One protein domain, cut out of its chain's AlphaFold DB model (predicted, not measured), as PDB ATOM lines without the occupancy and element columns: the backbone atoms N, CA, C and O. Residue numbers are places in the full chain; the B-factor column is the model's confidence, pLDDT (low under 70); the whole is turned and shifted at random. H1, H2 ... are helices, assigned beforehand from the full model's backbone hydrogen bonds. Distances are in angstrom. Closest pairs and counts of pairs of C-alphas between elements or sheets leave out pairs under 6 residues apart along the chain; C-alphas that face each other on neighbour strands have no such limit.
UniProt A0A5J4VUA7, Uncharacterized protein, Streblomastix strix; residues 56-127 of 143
ATOM      1  N   ILE A  56     203.964 166.246 150.825       90.75
ATOM      2  CA  ILE A  56     203.614 166.993 149.605       90.75
ATOM      3  C   ILE A  56     204.145 168.432 149.660       90.75
ATOM      4  O   ILE A  56     204.651 168.957 148.674       90.75
ATOM      5  N   LEU A  57     204.054 169.088 150.818       90.88
ATOM      6  CA  LEU A  57     204.592 170.436 151.002       90.88
ATOM      7  C   LEU A  57     206.114 170.486 150.886       90.88
ATOM      8  O   LEU A  57     206.648 171.509 150.454       90.88
ATOM      9  N   ASP A  58     206.803 169.428 151.304       89.62
ATOM     10  CA  ASP A  58     208.249 169.304 151.159       89.62
ATOM     11  C   ASP A  58     208.642 169.123 149.684       89.62
ATOM     12  O   ASP A  58     209.484 169.867 149.181       89.62
ATOM     13  N   GLU A  59     207.934 168.254 148.955       89.88
ATOM     14  CA  GLU A  59     208.089 168.060 147.503       89.88
ATOM     15  C   GLU A  59     207.829 169.353 146.709       89.88
ATOM     16  O   GLU A  59     208.609 169.741 145.836       89.88
ATOM     17  N   LEU A  60     206.775 170.094 147.066       90.50
ATOM     18  CA  LEU A  60     206.444 171.389 146.461       90.50
ATOM     19  C   LEU A  60     207.348 172.542 146.942       90.50
ATOM     20  O   LEU A  60     207.202 173.669 146.470       90.50
ATOM     21  N   LYS A  61     208.278 172.295 147.877       90.31
ATOM     22  CA  LYS A  61     209.147 173.311 148.506       90.31
ATOM     23  C   LYS A  61     208.370 174.454 149.180       90.31
ATOM     24  O   LYS A  61     208.837 175.590 149.256       90.31
ATOM     25  N   LEU A  62     207.179 174.150 149.697       88.06
ATOM     26  CA  LEU A  62     206.270 175.085 150.369       88.06
ATOM     27  C   LEU A  62     206.319 174.994 151.900       88.06
ATOM     28  O   LEU A  62     205.734 175.840 152.576       88.06
ATOM     29  N   SER A  63     207.010 174.002 152.464       83.69
ATOM     30  CA  SER A  63     207.058 173.739 153.912       83.69
ATOM     31  C   SER A  63     207.442 174.977 154.745       83.69
ATOM     32  O   SER A  63     206.768 175.309 155.723       83.69
ATOM     33  N   GLU A  64     208.469 175.719 154.325       84.31
ATOM     34  CA  GLU A  64     208.908 176.963 154.975       84.31
ATOM     35  C   GLU A  64     207.932 178.128 154.767       84.31
ATOM     36  O   GLU A  64     207.714 178.934 155.677       84.31
ATOM     37  N   ALA A  65     207.306 178.211 153.591       85.12
ATOM     38  CA  ALA A  65     206.305 179.231 153.305       85.12
ATOM     39  C   ALA A  65     205.068 179.049 154.198       85.12
ATOM     40  O   ALA A  65     204.564 180.019 154.763       85.12
ATOM     41  N   VAL A  66     204.643 177.799 154.418       83.50
ATOM     42  CA  VAL A  66     203.505 177.469 155.284       83.50
ATOM     43  C   VAL A  66     203.771 177.811 156.748       83.50
ATOM     44  O   VAL A  66     202.894 178.365 157.414       83.50
ATOM     45  N   LYS A  67     204.991 177.581 157.250       81.25
ATOM     46  CA  LYS A  67     205.382 177.987 158.614       81.25
ATOM     47  C   LYS A  67     205.318 179.504 158.813       81.25
ATOM     48  O   LYS A  67     204.985 179.964 159.903       81.25
ATOM     49  N   LYS A  68     205.613 180.277 157.762       82.69
ATOM     50  CA  LYS A  68     205.600 181.749 157.769       82.69
ATOM     51  C   LYS A  68     204.222 182.358 157.483       82.69
ATOM     52  O   LYS A  68     204.066 183.569 157.636       82.69
ATOM     53  N   LEU A  69     203.214 181.558 157.108       79.56
ATOM     54  CA  LEU A  69     201.844 182.040 156.892       79.56
ATOM     55  C   LEU A  69     201.257 182.605 158.192       79.56
ATOM     56  O   LEU A  69     200.846 181.871 159.103       79.56
ATOM     57  N   GLY A  70     201.143 183.930 158.242       68.38
ATOM     58  CA  GLY A  70     200.432 184.645 159.295       68.38
ATOM     59  C   GLY A  70     198.923 184.382 159.279       68.38
ATOM     60  O   GLY A  70     198.370 183.741 158.386       68.38
ATOM     61  N   GLN A  71     198.221 184.890 160.291       62.88
ATOM     62  CA  GLN A  71     196.770 184.720 160.439       62.88
ATOM     63  C   GLN A  71     195.953 185.523 159.397       62.88
ATOM     64  O   GLN A  71     194.753 185.306 159.276       62.88
ATOM     65  N   GLY A  72     196.597 186.405 158.616       58.53
ATOM     66  CA  GLY A  72     195.957 187.307 157.646       58.53
ATOM     67  C   GLY A  72     196.239 187.039 156.159       58.53
ATOM     68  O   GLY A  72     195.682 187.729 155.313       58.53
ATOM     69  N   SER A  73     197.073 186.058 155.794       71.44
ATOM     70  CA  SER A  73     197.443 185.789 154.391       71.44
ATOM     71  C   SER A  73     196.490 184.789 153.718       71.44
ATOM     72  O   SER A  73     196.902 183.724 153.249       71.44
ATOM     73  N   SER A  74     195.195 185.114 153.690       76.94
ATOM     74  CA  SER A  74     194.135 184.220 153.192       76.94
ATOM     75  C   SER A  74     194.332 183.789 151.734       76.94
ATOM     76  O   SER A  74     194.134 182.618 151.426       76.94
ATOM     77  N   LYS A  75     194.794 184.694 150.857       85.06
ATOM     78  CA  LYS A  75     195.073 184.386 149.441       85.06
ATOM     79  C   LYS A  75     196.202 183.368 149.267       85.06
ATOM     80  O   LYS A  75     195.986 182.333 148.657       85.06
ATOM     81  N   GLN A  76     197.364 183.610 149.880       86.31
ATOM     82  CA  GLN A  76     198.503 182.683 149.810       86.31
ATOM     83  C   GLN A  76     198.148 181.310 150.382       86.31
ATOM     84  O   GLN A  76     198.523 180.283 149.829       86.31
ATOM     85  N   ARG A  77     197.384 181.289 151.481       86.88
ATOM     86  CA  ARG A  77     196.911 180.038 152.074       86.88
ATOM     87  C   ARG A  77     196.038 179.258 151.093       86.88
ATOM     88  O   ARG A  77     196.244 178.059 150.953       86.88
ATOM     89  N   LEU A  78     195.103 179.928 150.418       88.69
ATOM     90  CA  LEU A  78     194.243 179.301 149.416       88.69
ATOM     91  C   LEU A  78     195.052 178.781 148.220       88.69
ATOM     92  O   LEU A  78     194.815 177.660 147.779       88.69
ATOM     93  N   ASP A  79     196.037 179.544 147.745       91.19
ATOM     94  CA  ASP A  79     196.911 179.127 146.644       91.19
ATOM     95  C   ASP A  79     197.691 177.855 146.990       91.19
ATOM     96  O   ASP A  79     197.721 176.919 146.195       91.19
ATOM     97  N   TYR A  80     198.265 177.769 148.193       89.75
ATOM     98  CA  TYR A  80     198.960 176.555 148.627       89.75
ATOM     99  C   TYR A  80     198.016 175.368 148.790       89.75
ATOM    100  O   TYR A  80     198.378 174.253 148.427       89.75
ATOM    101  N   ILE A  81     196.798 175.591 149.294       90.31
ATOM    102  CA  ILE A  81     195.797 174.525 149.375       90.31
ATOM    103  C   ILE A  81     195.455 174.010 147.976       90.31
ATOM    104  O   ILE A  81     195.433 172.802 147.758       90.31
ATOM    105  N   ASN A  82     195.260 174.905 147.007       91.69
ATOM    106  CA  ASN A  82     195.005 174.515 145.625       91.69
ATOM    107  C   ASN A  82     196.186 173.745 145.015       91.69
ATOM    108  O   ASN A  82     195.951 172.750 144.340       91.69
ATOM    109  N   GLN A  83     197.433 174.140 145.290       92.50
ATOM    110  CA  GLN A  83     198.621 173.412 144.820       92.50
ATOM    111  C   GLN A  83     198.706 171.995 145.406       92.50
ATOM    112  O   GLN A  83     198.937 171.042 144.669       92.50
ATOM    113  N   VAL A  84     198.448 171.829 146.708       91.12
ATOM    114  CA  VAL A  84     198.417 170.500 147.348       91.12
ATOM    115  C   VAL A  84     197.313 169.626 146.746       91.12
ATOM    116  O   VAL A  84     197.544 168.455 146.465       91.12
ATOM    117  N   ARG A  85     196.134 170.199 146.481       91.56
ATOM    118  CA  ARG A  85     195.016 169.483 145.844       91.56
ATOM    119  C   ARG A  85     195.267 169.143 144.375       91.56
ATOM    120  O   ARG A  85     194.728 168.162 143.881       91.56
ATOM    121  N   GLN A  86     196.052 169.952 143.666       90.69
ATOM    122  CA  GLN A  86     196.501 169.632 142.309       90.69
ATOM    123  C   GLN A  86     197.521 168.492 142.307       90.69
ATOM    124  O   GLN A  86     197.521 167.693 141.376       90.69
ATOM    125  N   TYR A  87     198.365 168.410 143.339       90.50
ATOM    126  CA  TYR A  87     199.324 167.318 143.503       90.50
ATOM    127  C   TYR A  87     198.629 165.991 143.841       90.50
ATOM    128  O   TYR A  87     198.940 164.965 143.245       90.50
ATOM    129  N   ASP A  88     197.668 166.006 144.771       86.19
ATOM    130  CA  ASP A  88     196.858 164.833 145.113       86.19
ATOM    131  C   ASP A  88     195.362 165.203 145.179       86.19
ATOM    132  O   ASP A  88     194.913 165.806 146.163       86.19
ATOM    133  N   PRO A  89     194.564 164.840 144.155       86.44
ATOM    134  CA  PRO A  89     193.152 165.206 144.082       86.44
ATOM    135  C   PRO A  89     192.279 164.488 145.122       86.44
ATOM    136  O   PRO A  89     191.132 164.890 145.317       86.44
ATOM    137  N   ASN A  90     192.798 163.461 145.806       86.50
ATOM    138  CA  ASN A  90     192.074 162.763 146.872       86.50
ATOM    139  C   ASN A  90     192.078 163.534 148.201       86.50
ATOM    140  O   ASN A  90     191.372 163.150 149.136       86.50
ATOM    141  N   ILE A  91     192.881 164.599 148.302       87.06
ATOM    142  CA  ILE A  91     193.004 165.416 149.507       87.06
ATOM    143  C   ILE A  91     191.955 166.531 149.489       87.06
ATOM    144  O   ILE A  91     191.834 167.307 148.533       87.06
ATOM    145  N   ASN A  92     191.205 166.645 150.584       87.69
ATOM    146  CA  ASN A  92     190.199 167.684 150.744       87.69
ATOM    147  C   ASN A  92     190.798 168.989 151.274       87.69
ATOM    148  O   ASN A  92     191.848 169.020 151.908       87.69
ATOM    149  N   HIS A  93     190.076 170.092 151.063       87.75
ATOM    150  CA  HIS A  93     190.438 171.400 151.624       87.75
ATOM    151  C   HIS A  93     190.600 171.352 153.155       87.75
ATOM    152  O   HIS A  93     191.548 171.933 153.679       87.75
ATOM    153  N   GLY A  94     189.705 170.633 153.847       85.06
ATOM    154  CA  GLY A  94     189.748 170.422 155.302       85.06
ATOM    155  C   GLY A  94     191.039 169.743 155.754       85.06
ATOM    156  O   GLY A  94     191.757 170.298 156.585       85.06
ATOM    157  N   ASP A  95     191.420 168.645 155.085       87.31
ATOM    158  CA  ASP A  95     192.662 167.918 155.363       87.31
ATOM    159  C   ASP A  95     193.892 168.851 155.307       87.31
ATOM    160  O   ASP A  95     194.738 168.849 156.209       87.31
ATOM    161  N   VAL A  96     193.987 169.693 154.264       88.44
ATOM    162  CA  VAL A  96     195.111 170.635 154.096       88.44
ATOM    163  C   VAL A  96     195.092 171.720 155.164       88.44
ATOM    164  O   VAL A  96     196.136 172.071 155.723       88.44
ATOM    165  N   GLU A  97     193.914 172.245 155.494       87.44
ATOM    166  CA  GLU A  97     193.776 173.228 156.562       87.44
ATOM    167  C   GLU A  97     194.190 172.680 157.925       87.44
ATOM    168  O   GLU A  97     194.896 173.383 158.660       87.44
ATOM    169  N   ALA A  98     193.786 171.450 158.243       85.62
ATOM    170  CA  ALA A  98     194.147 170.758 159.467       85.62
ATOM    171  C   ALA A  98     195.664 170.549 159.559       85.62
ATOM    172  O   ALA A  98     196.268 170.861 160.588       85.62
ATOM    173  N   ALA A  99     196.304 170.112 158.469       87.56
ATOM    174  CA  ALA A  99     197.754 169.946 158.423       87.56
ATOM    175  C   ALA A  99     198.495 171.281 158.602       87.56
ATOM    176  O   ALA A  99     199.429 171.369 159.402       87.56
ATOM    177  N   PHE A 100     198.051 172.351 157.931       87.38
ATOM    178  CA  PHE A 100     198.642 173.686 158.086       87.38
ATOM    179  C   PHE A 100     198.521 174.187 159.527       87.38
ATOM    180  O   PHE A 100     199.429 174.840 160.041       87.38
ATOM    181  N   GLU A 101     197.400 173.899 160.187       83.88
ATOM    182  CA  GLU A 101     197.206 174.246 161.589       83.88
ATOM    183  C   GLU A 101     198.112 173.423 162.516       83.88
ATOM    184  O   GLU A 101     198.706 173.986 163.439       83.88
ATOM    185  N   GLY A 102     198.296 172.135 162.226       81.31
ATOM    186  CA  GLY A 102     199.221 171.249 162.931       81.31
ATOM    187  C   GLY A 102     200.688 171.649 162.807       81.31
ATOM    188  O   GLY A 102     201.445 171.503 163.761       81.31
ATOM    189  N   MET A 103     201.095 172.220 161.673       81.12
ATOM    190  CA  MET A 103     202.467 172.701 161.468       81.12
ATOM    191  C   MET A 103     202.781 173.997 162.238       81.12
ATOM    192  O   MET A 103     203.948 174.377 162.361       81.12
ATOM    193  N   LYS A 104     201.770 174.681 162.792       78.06
ATOM    194  CA  LYS A 104     201.942 175.933 163.545       78.06
ATOM    195  C   LYS A 104     202.314 175.680 165.010       78.06
ATOM    196  O   LYS A 104     201.486 175.778 165.912       78.06
ATOM    197  N   GLY A 105     203.599 175.443 165.256       74.69
ATOM    198  CA  GLY A 105     204.177 175.375 166.602       74.69
ATOM    199  C   GLY A 105     203.872 174.080 167.367       74.69
ATOM    200  O   GLY A 105     202.978 173.308 167.020       74.69
ATOM    201  N   ALA A 106     204.629 173.836 168.441       70.25
ATOM    202  CA  ALA A 106     204.654 172.547 169.143       70.25
ATOM    203  C   ALA A 106     203.300 172.137 169.756       70.25
ATOM    204  O   ALA A 106     202.895 170.982 169.658       70.25
ATOM    205  N   THR A 107     202.556 173.080 170.341       72.94
ATOM    206  CA  THR A 107     201.259 172.787 170.974       72.94
ATOM    207  C   THR A 107     200.205 172.343 169.963       72.94
ATOM    208  O   THR A 107     199.401 171.459 170.256       72.94
ATOM    209  N   ARG A 108     200.186 172.945 168.767       75.38
ATOM    210  CA  ARG A 108     199.238 172.552 167.716       75.38
ATOM    211  C   ARG A 108     199.679 171.247 167.065       75.38
ATOM    212  O   ARG A 108     198.848 170.363 166.891       75.38
ATOM    213  N   LYS A 109     200.981 171.067 166.842       80.50
ATOM    214  CA  LYS A 109     201.563 169.793 166.404       80.50
ATOM    215  C   LYS A 109     201.132 168.626 167.296       80.50
ATOM    216  O   LYS A 109     200.688 167.614 166.771       80.50
ATOM    217  N   GLN A 110     201.140 168.790 168.622       75.81
ATOM    218  CA  GLN A 110     200.632 167.753 169.532       75.81
ATOM    219  C   GLN A 110     199.152 167.418 169.285       75.81
ATOM    220  O   GLN A 110     198.768 166.258 169.312       75.81
ATOM    221  N   ARG A 111     198.303 168.416 169.021       75.38
ATOM    222  CA  ARG A 111     196.857 168.205 168.815       75.38
ATOM    223  C   ARG A 111     196.520 167.564 167.470       75.38
ATOM    224  O   ARG A 111     195.557 166.807 167.391       75.38
ATOM    225  N   HIS A 112     197.273 167.897 166.424       75.75
ATOM    226  CA  HIS A 112     196.985 167.470 165.051       75.75
ATOM    227  C   HIS A 112     197.761 166.211 164.645       75.75
ATOM    228  O   HIS A 112     197.218 165.362 163.946       75.75
ATOM    229  N   PHE A 113     198.997 166.064 165.126       76.06
ATOM    230  CA  PHE A 113     199.899 164.962 164.783       76.06
ATOM    231  C   PHE A 113     200.239 164.056 165.975       76.06
ATOM    232  O   PHE A 113     201.146 163.243 165.885       76.06
ATOM    233  N   ASP A 114     199.557 164.207 167.117       78.00
ATOM    234  CA  ASP A 114     199.826 163.433 168.347       78.00
ATOM    235  C   ASP A 114     201.274 163.536 168.856       78.00
ATOM    236  O   ASP A 114     201.798 162.669 169.549       78.00
ATOM    237  N   GLY A 115     201.941 164.635 168.498       77.56
ATOM    238  CA  GLY A 115     203.334 164.897 168.851       77.56
ATOM    239  C   GLY A 115     204.344 164.389 167.828       77.56
ATOM    240  O   GLY A 115     205.509 164.776 167.911       77.56
ATOM    241  N   ILE A 116     203.905 163.618 166.830       82.44
ATOM    242  CA  ILE A 116     204.758 163.130 165.742       82.44
ATOM    243  C   ILE A 116     205.323 164.304 164.955       82.44
ATOM    244  O   ILE A 116     204.618 165.275 164.657       82.44
ATOM    245  N   ASP A 117     206.615 164.229 164.628       82.94
ATOM    246  CA  ASP A 117     207.263 165.234 163.802       82.94
ATOM    247  C   ASP A 117     206.747 165.227 162.362       82.94
ATOM    248  O   ASP A 117     206.746 164.179 161.724       82.94
ATOM    249  N   PRO A 118     206.352 166.384 161.796       82.06
ATOM    250  CA  PRO A 118     206.150 166.498 160.358       82.06
ATOM    251  C   PRO A 118     207.331 165.952 159.545       82.06
ATOM    252  O   PRO A 118     207.105 165.374 158.491       82.06
ATOM    253  N   ASN A 119     208.569 166.074 160.039       85.06
ATOM    254  CA  ASN A 119     209.750 165.491 159.397       85.06
ATOM    255  C   ASN A 119     209.744 163.955 159.425       85.06
ATOM    256  O   ASN A 119     210.142 163.327 158.447       85.06
ATOM    257  N   ASP A 120     209.248 163.354 160.508       85.50
ATOM    258  CA  ASP A 120     209.082 161.903 160.624       85.50
ATOM    259  C   ASP A 120     208.016 161.401 159.643       85.50
ATOM    260  O   ASP A 120     208.190 160.361 159.010       85.50
ATOM    261  N   LEU A 121     206.935 162.172 159.465       85.56
ATOM    262  CA  LEU A 121     205.909 161.907 158.454       85.56
ATOM    263  C   LEU A 121     206.484 162.019 157.037       85.56
ATOM    264  O   LEU A 121     206.275 161.120 156.226       85.56
ATOM    265  N   ILE A 122     207.250 163.078 156.748       86.94
ATOM    266  CA  ILE A 122     207.939 163.254 155.460       86.94
ATOM    267  C   ILE A 122     208.816 162.038 155.165       86.94
ATOM    268  O   ILE A 122     208.721 161.461 154.085       86.94
ATOM    269  N   GLN A 123     209.643 161.626 156.126       85.50
ATOM    270  CA  GLN A 123     210.528 160.483 155.953       85.50
ATOM    271  C   GLN A 123     209.751 159.173 155.783       85.50
ATOM    272  O   GLN A 123     210.108 158.364 154.934       85.50
ATOM    273  N   TYR A 124     208.678 158.962 156.544       86.25
ATOM    274  CA  TYR A 124     207.828 157.783 156.402       86.25
ATOM    275  C   TYR A 124     207.237 157.674 154.993       86.25
ATOM    276  O   TYR A 124     207.342 156.620 154.373       86.25
ATOM    277  N   TYR A 125     206.669 158.759 154.462       85.00
ATOM    278  CA  TYR A 125     206.097 158.761 153.115       85.00
ATOM    279  C   TYR A 125     207.156 158.691 152.012       85.00
ATOM    280  O   TYR A 125     206.921 157.992 151.035       85.00
ATOM    281  N   ARG A 126     208.327 159.321 152.183       84.81
ATOM    282  CA  ARG A 126     209.478 159.140 151.278       84.81
ATOM    283  C   ARG A 126     209.917 157.682 151.227       84.81
ATOM    284  O   ARG A 126     210.077 157.135 150.147       84.81
ATOM    285  N   ASP A 127     210.064 157.045 152.386       82.19
ATOM    286  CA  ASP A 127     210.468 155.646 152.467       82.19
ATOM    287  C   ASP A 127     209.387 154.722 151.875       82.19
ATOM    288  O   ASP A 127     209.730 153.711 151.268       82.19
TER     289      ASP A 127
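AT A GLANCE: This is residues 56 to 127 of the 143 residues of an uncharacterized protein of Streblomastix strix (UniProt A0A5J4VUA7). Six helices form a loose ring: H3 and H6 on opposite sides, H4 and H5 between them, short H1 and H2 across from H4. The printed part has 72 residues, six named helices in order H1 to H6, all helix. It is compact, radius of gyration of the C-alphas 11.8 A, spanning 28 by 27 by 20 A.

HOW THE PARTS SIT: Start at H1, residues 56 to 59: it only just touches H3, residues 74 to 87, with 3 C-alpha pairs within 8 A, at H3's residues 84 to 87 alone; closest C-alphas 56 and 84, 6.7 A. H2, residues 63 to 68, is close to H3 but not clearly touching, closest C-alphas 66 and 77, 7.8 A. H3, by residues 81 to 85 alone, touches H4, residues 93 to 102, at a steep 67 degrees; closest C-alphas 81 and 96, 6.2 A. H4 touches H5, residues 105 to 113; closest C-alphas 102 and 109, 4.4 A. H6, residues 118 to 127, touches no helix. Every O i to N i+4 pair is within hydrogen-bond range in H2 to H6; H1 is too short for one.

IN THESE COORDINATES: Find C-alpha 56, where H1 begins, at (203.614, 166.993, 149.605); H3 runs 20.2 A from first to last C-alpha; H6 ends at C-alpha 127, at (210.468, 155.646, 152.467).

THE WHOLE: The printed part has no cut; pLDDT is under 70 at residues 70 to 72.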